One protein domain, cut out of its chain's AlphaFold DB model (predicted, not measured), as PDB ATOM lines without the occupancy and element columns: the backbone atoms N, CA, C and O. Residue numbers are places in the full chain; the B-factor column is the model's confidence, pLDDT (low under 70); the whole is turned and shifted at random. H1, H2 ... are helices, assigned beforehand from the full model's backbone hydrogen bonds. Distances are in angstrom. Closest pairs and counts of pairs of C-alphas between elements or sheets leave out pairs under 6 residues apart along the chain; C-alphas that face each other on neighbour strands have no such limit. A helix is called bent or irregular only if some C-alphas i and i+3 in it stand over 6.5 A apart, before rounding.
ATOM      1  N   LEU A 147       8.926 -12.410 113.781       60.69
ATOM      2  CA  LEU A 147       8.520 -11.322 114.672       60.69
ATOM      3  C   LEU A 147       7.533 -11.868 115.711       60.69
ATOM      4  O   LEU A 147       6.686 -12.691 115.378       60.69
ATOM      5  N   SER A 148       7.623 -11.386 116.954       71.75
ATOM      6  CA  SER A 148       6.576 -11.614 117.963       71.75
ATOM      7  C   SER A 148       5.247 -11.026 117.475       71.75
ATOM      8  O   SER A 148       5.249  -9.932 116.906       71.75
ATOM      9  N   ASP A 149       4.117 -11.689 117.747       72.94
ATOM     10  CA  ASP A 149       2.777 -11.181 117.405       72.94
ATOM     11  C   ASP A 149       2.535  -9.769 117.967       72.94
ATOM     12  O   ASP A 149       1.909  -8.931 117.320       72.94
ATOM     13  N   GLU A 150       3.106  -9.456 119.137       71.06
ATOM     14  CA  GLU A 150       3.048  -8.119 119.734       71.06
ATOM     15  C   GLU A 150       3.782  -7.079 118.863       71.06
ATOM     16  O   GLU A 150       3.238  -6.013 118.568       71.06
ATOM     17  N   ALA A 151       4.970  -7.418 118.349       72.25
ATOM     18  CA  ALA A 151       5.736  -6.564 117.440       72.25
ATOM     19  C   ALA A 151       5.050  -6.418 116.067       72.25
ATOM     20  O   ALA A 151       4.988  -5.314 115.525       72.25
ATOM     21  N   ALA A 152       4.481  -7.503 115.531       75.06
ATOM     22  CA  ALA A 152       3.699  -7.483 114.297       75.06
ATOM     23  C   ALA A 152       2.433  -6.615 114.432       75.06
ATOM     24  O   ALA A 152       2.120  -5.836 113.530       75.06
ATOM     25  N   SER A 153       1.742  -6.685 115.576       76.50
ATOM     26  CA  SER A 153       0.581  -5.834 115.864       76.50
ATOM     27  C   SER A 153       0.962  -4.352 115.927       76.50
ATOM     28  O   SER A 153       0.265  -3.516 115.351       76.50
ATOM     29  N   LEU A 154       2.114  -4.028 116.531       79.44
ATOM     30  CA  LEU A 154       2.595  -2.655 116.635       79.44
ATOM     31  C   LEU A 154       2.923  -2.079 115.246       79.44
ATOM     32  O   LEU A 154       2.419  -1.006 114.921       79.44
ATOM     33  N   ILE A 155       3.650  -2.826 114.399       81.88
ATOM     34  CA  ILE A 155       3.980  -2.459 112.999       81.88
ATOM     35  C   ILE A 155       2.733  -2.146 112.162       81.88
ATOM     36  O   ILE A 155       2.763  -1.247 111.321       81.88
ATOM     37  N   LEU A 156       1.645  -2.892 112.364       81.88
ATOM     38  CA  LEU A 156       0.393  -2.700 111.624       81.88
ATOM     39  C   LEU A 156      -0.509  -1.606 112.223       81.88
ATOM     40  O   LEU A 156      -1.428  -1.151 111.547       81.88
ATOM     41  N   SER A 157      -0.243  -1.175 113.460       82.00
ATOM     42  CA  SER A 157      -0.966  -0.091 114.143       82.00
ATOM     43  C   SER A 157      -0.358   1.302 113.931       82.00
ATOM     44  O   SER A 157      -1.059   2.302 114.074       82.00
ATOM     45  N   THR A 158       0.934   1.395 113.603       82.94
ATOM     46  CA  THR A 158       1.628   2.676 113.420       82.94
ATOM     47  C   THR A 158       1.252   3.349 112.100       82.94
ATOM     48  O   THR A 158       1.364   2.757 111.028       82.94
ATOM     49  N   MET A 159       0.863   4.623 112.160       81.44
ATOM     50  CA  MET A 159       0.525   5.448 110.993       81.44
ATOM     51  C   MET A 159       1.793   5.979 110.307       81.44
ATOM     52  O   MET A 159       2.105   7.160 110.364       81.44
ATOM     53  N   TRP A 160       2.541   5.091 109.648       80.94
ATOM     54  CA  TRP A 160       3.863   5.344 109.039       80.94
ATOM     55  C   TRP A 160       3.994   6.574 108.120       80.94
ATOM     56  O   TRP A 160       5.108   6.994 107.834       80.94
ATOM     57  N   HIS A 161       2.885   7.131 107.634       77.81
ATOM     58  CA  HIS A 161       2.839   8.303 106.755       77.81
ATOM     59  C   HIS A 161       2.667   9.637 107.510       77.81
ATOM     60  O   HIS A 161       2.690  10.692 106.883       77.81
ATOM     61  N   GLU A 162       2.501   9.596 108.835       78.50
ATOM     62  CA  GLU A 162       2.315  10.763 109.715       78.50
ATOM     63  C   GLU A 162       3.506  10.973 110.677       78.50
ATOM     64  O   GLU A 162       3.480  11.878 111.508       78.50
ATOM     65  N   ILE A 163       4.538  10.125 110.587       81.94
ATOM     66  CA  ILE A 163       5.641  10.000 111.554       81.94
ATOM     67  C   ILE A 163       6.936  10.570 110.949       81.94
ATOM     68  O   ILE A 163       7.244  10.303 109.787       81.94
ATOM     69  N   THR A 164       7.712  11.337 111.723       83.00
ATOM     70  CA  THR A 164       9.004  11.891 111.267       83.00
ATOM     71  C   THR A 164      10.136  10.854 111.298       83.00
ATOM     72  O   THR A 164      10.049   9.851 112.003       83.00
ATOM     73  N   GLU A 165      11.229  11.069 110.555       76.81
ATOM     74  CA  GLU A 165      12.325  10.084 110.444       76.81
ATOM     75  C   GLU A 165      12.932   9.702 111.812       76.81
ATOM     76  O   GLU A 165      13.102   8.517 112.101       76.81
ATOM     77  N   ASP A 166      13.155  10.671 112.707       76.25
ATOM     78  CA  ASP A 166      13.640  10.419 114.076       76.25
ATOM     79  C   ASP A 166      12.662   9.557 114.904       76.25
ATOM     80  O   ASP A 166      13.066   8.698 115.697       76.25
ATOM     81  N   GLU A 167      11.357   9.742 114.704       77.00
ATOM     82  CA  GLU A 167      10.310   8.951 115.353       77.00
ATOM     83  C   GLU A 167      10.172   7.551 114.732       77.00
ATOM     84  O   GLU A 167       9.872   6.589 115.449       77.00
ATOM     85  N   VAL A 168      10.475   7.389 113.437       79.69
ATOM     86  CA  VAL A 168      10.656   6.072 112.807       79.69
ATOM     87  C   VAL A 168      11.825   5.343 113.477       79.69
ATOM     88  O   VAL A 168      11.635   4.235 113.975       79.69
ATOM     89  N   PHE A 169      13.002   5.960 113.618       76.38
ATOM     90  CA  PHE A 169      14.124   5.321 114.326       76.38
ATOM     91  C   PHE A 169      13.785   4.989 115.792       76.38
ATOM     92  O   PHE A 169      14.102   3.896 116.273       76.38
ATOM     93  N   SER A 170      13.070   5.873 116.494       78.62
ATOM     94  CA  SER A 170      12.601   5.648 117.869       78.62
ATOM     95  C   SER A 170      11.606   4.481 117.983       78.62
ATOM     96  O   SER A 170      11.728   3.626 118.868       78.62
ATOM     97  N   THR A 171      10.639   4.375 117.066       77.38
ATOM     98  CA  THR A 171       9.693   3.247 117.034       77.38
ATOM     99  C   THR A 171      10.376   1.936 116.643       77.38
ATOM    100  O   THR A 171      10.071   0.903 117.243       77.38
ATOM    101  N   MET A 172      11.366   1.953 115.743       76.06
ATOM    102  CA  MET A 172      12.130   0.750 115.379       76.06
ATOM    103  C   MET A 172      13.050   0.280 116.513       76.06
ATOM    104  O   MET A 172      13.175  -0.925 116.752       76.06
ATOM    105  N   ALA A 173      13.619   1.201 117.297       75.69
ATOM    106  CA  ALA A 173      14.328   0.862 118.530       75.69
ATOM    107  C   ALA A 173      13.391   0.219 119.575       75.69
ATOM    108  O   ALA A 173      13.780  -0.729 120.264       75.69
ATOM    109  N   ARG A 174      12.130   0.672 119.664       76.56
ATOM    110  CA  ARG A 174      11.106   0.043 120.522       76.56
ATOM    111  C   ARG A 174      10.719  -1.353 120.025       76.56
ATOM    112  O   ARG A 174      10.678  -2.264 120.847       76.56
ATOM    113  N   LEU A 175      10.532  -1.560 118.719       73.06
ATOM    114  CA  LEU A 175      10.307  -2.897 118.145       73.06
ATOM    115  C   LEU A 175      11.485  -3.841 118.393       73.06
ATOM    116  O   LEU A 175      11.270  -4.966 118.829       73.06
ATOM    117  N   THR A 176      12.721  -3.371 118.208       74.94
ATOM    118  CA  THR A 176      13.941  -4.145 118.503       74.94
ATOM    119  C   THR A 176      13.980  -4.594 119.968       74.94
ATOM    120  O   THR A 176      14.378  -5.715 120.274       74.94
ATOM    121  N   LYS A 177      13.495  -3.751 120.889       73.12
ATOM    122  CA  LYS A 177      13.385  -4.081 122.317       73.12
ATOM    123  C   LYS A 177      12.252  -5.072 122.638       73.12
ATOM    124  O   LYS A 177      12.407  -5.850 123.573       73.12
ATOM    125  N   VAL A 178      11.147  -5.055 121.885       70.25
ATOM    126  CA  VAL A 178      10.003  -5.985 122.038       70.25
ATOM    127  C   VAL A 178      10.271  -7.344 121.374       70.25
ATOM    128  O   VAL A 178       9.858  -8.372 121.898       70.25
ATOM    129  N   ALA A 179      11.011  -7.376 120.262       63.25
ATOM    130  CA  ALA A 179      11.400  -8.605 119.565       63.25
ATOM    131  C   ALA A 179      12.434  -9.456 120.334       63.25
ATOM    132  O   ALA A 179      12.580 -10.645 120.059       63.25
ATOM    133  N   GLY A 180      13.129  -8.865 121.313       57.00
ATOM    134  CA  GLY A 180      14.143  -9.539 122.122       57.00
ATOM    135  C   GLY A 180      15.528  -9.578 121.465       57.00
ATOM    136  O   GLY A 180      15.690  -9.453 120.254       57.00
ATOM    137  N   ALA A 181      16.565  -9.754 122.288       51.66
ATOM    138  CA  ALA A 181      17.972  -9.607 121.896       51.66
ATOM    139  C   ALA A 181      18.557 -10.818 121.126       51.66
ATOM    140  O   ALA A 181      19.692 -11.219 121.374       51.66
ATOM    141  N   ALA A 182      17.781 -11.423 120.220       50.25
ATOM    142  CA  ALA A 182      18.179 -12.613 119.462       50.25
ATOM    143  C   ALA A 182      18.878 -12.303 118.121       50.25
ATOM    144  O   ALA A 182      19.641 -13.133 117.630       50.25
ATOM    145  N   HIS A 183      18.629 -11.131 117.520       47.19
ATOM    146  CA  HIS A 183      19.013 -10.830 116.134       47.19
ATOM    147  C   HIS A 183      19.520  -9.385 115.937       47.19
ATOM    148  O   HIS A 183      19.132  -8.492 116.693       47.19
ATOM    149  N   PRO A 184      20.382  -9.131 114.928       56.50
ATOM    150  CA  PRO A 184      20.865  -7.788 114.602       56.50
ATOM    151  C   PRO A 184      19.748  -6.893 114.023       56.50
ATOM    152  O   PRO A 184      18.845  -7.394 113.346       56.50
ATOM    153  N   PRO A 185      19.809  -5.563 114.239       56.31
ATOM    154  CA  PRO A 185      18.692  -4.654 113.965       56.31
ATOM    155  C   PRO A 185      18.324  -4.538 112.479       56.31
ATOM    156  O   PRO A 185      17.153  -4.350 112.157       56.31
ATOM    157  N   GLU A 186      19.284  -4.695 111.565       58.94
ATOM    158  CA  GLU A 186      19.073  -4.571 110.112       58.94
ATOM    159  C   GLU A 186      18.008  -5.550 109.583       58.94
ATOM    160  O   GLU A 186      17.203  -5.200 108.718       58.94
ATOM    161  N   HIS A 187      17.927  -6.756 110.157       64.31
ATOM    162  CA  HIS A 187      16.958  -7.768 109.729       64.31
ATOM    163  C   HIS A 187      15.508  -7.418 110.124       64.31
ATOM    164  O   HIS A 187      14.559  -7.863 109.476       64.31
ATOM    165  N   ILE A 188      15.322  -6.577 111.149       70.06
ATOM    166  CA  ILE A 188      14.002  -6.176 111.662       70.06
ATOM    167  C   ILE A 188      13.326  -5.182 110.706       70.06
ATOM    168  O   ILE A 188      12.130  -5.311 110.445       70.06
ATOM    169  N   TYR A 189      14.086  -4.261 110.099       72.94
ATOM    170  CA  TYR A 189      13.582  -3.376 109.037       72.94
ATOM    171  C   TYR A 189      13.082  -4.183 107.829       72.94
ATOM    172  O   TYR A 189      11.968  -3.965 107.349       72.94
ATOM    173  N   GLY A 190      13.866  -5.171 107.384       75.94
ATOM    174  CA  GLY A 190      13.474  -6.076 106.301       75.94
ATOM    175  C   GLY A 190      12.204  -6.874 106.622       75.94
ATOM    176  O   GLY A 190      11.320  -6.993 105.775       75.94
ATOM    177  N   ALA A 191      12.071  -7.375 107.854       73.62
ATOM    178  CA  ALA A 191      10.874  -8.084 108.306       73.62
ATOM    179  C   ALA A 191       9.629  -7.175 108.366       73.62
ATOM    180  O   ALA A 191       8.565  -7.565 107.881       73.62
ATOM    181  N   ALA A 192       9.757  -5.949 108.886       73.62
ATOM    182  CA  ALA A 192       8.654  -4.987 108.960       73.62
ATOM    183  C   ALA A 192       8.147  -4.573 107.566       73.62
ATOM    184  O   ALA A 192       6.940  -4.578 107.322       73.62
TER     185      ALA A 192
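This is residues 147 to 192 of the 988 residues of the protein "Related to GTPase activating rab protein-Laccaria bicolor" of Serendipita indica (strain DSM 11827) (UniProt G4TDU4). A splayed helical hairpin, H1 and the longer H2 running opposite ways, has a third, short helix, H3, placed across one side of it, near the end where H1 and H2 come together. The hairpin is loosely formed, wide toward the link of residues 158 to 164 that joins its two helices, and H3 runs from beside H2 toward H1 with few contacts to either. The printed part has 46 residues, with three named helices in the order H1, H2, H3 and no named strand, and its class is all helix. It is compact, with a radius of gyration of the C-alphas of 10.1 A, and elongated in outline, spanning 30 by 19 by 16 A.

After Leu 147 and Ser 148 comes H1, residues 149 to 157, which begins with C-alpha 149 at (2.777, -11.181, 117.405) and measures 12.2 A from first to last C-alpha. H2, residues 165 to 179, is the longest helix, with 15 residues and 20.8 A from C-alpha 165 at (12.325, 10.084, 110.444) to C-alpha 179. H3, residues 186 to 192, measures 10.5 A and ends with C-alpha 192 at (8.654, -4.987, 108.960). No helix is bent or irregular.

H1 and H2 form a helical hairpin and touch, with the C-alphas of Ala 151 and Leu 175 the closest, 5.9 A apart. Their lines stand at a shallow tilt of 20 degrees, opposite ways, and H2 touches H1 with residues 175 to 179 alone. H3 and H2 are close but not clearly touching, with the C-alphas of Thr 176 and Ile 188 the closest, 7.1 A apart. Their lines are about perpendicular, at 89 degrees. H3 and H1 are also close but not clearly touching, with the C-alphas of Ile 155 and Ala 192 the closest, 6.7 A apart. Those two run the same way at a steep tilt of 69 degrees, only just short of about perpendicular. In H1 and H2 every pair of O i and N i+4 is within hydrogen-bond range; in H3 it is 2 of 3.

The two C-alphas farthest apart are those of Glu 162 and Ala 182, 29.9 A, while the first and last printed C-alphas, of Leu 147 and Ala 192, are 8.5 A apart. The printed part has no cut. The links H1 to H2, with 7 residues, and H2 to H3, with 6 residues, are short. The mean pLDDT of the printed part is 72.3, and it is under 70 at residue 147 and at residues 179 to 187, of which 179 belongs to H2 and 186 to 187 belong to H3.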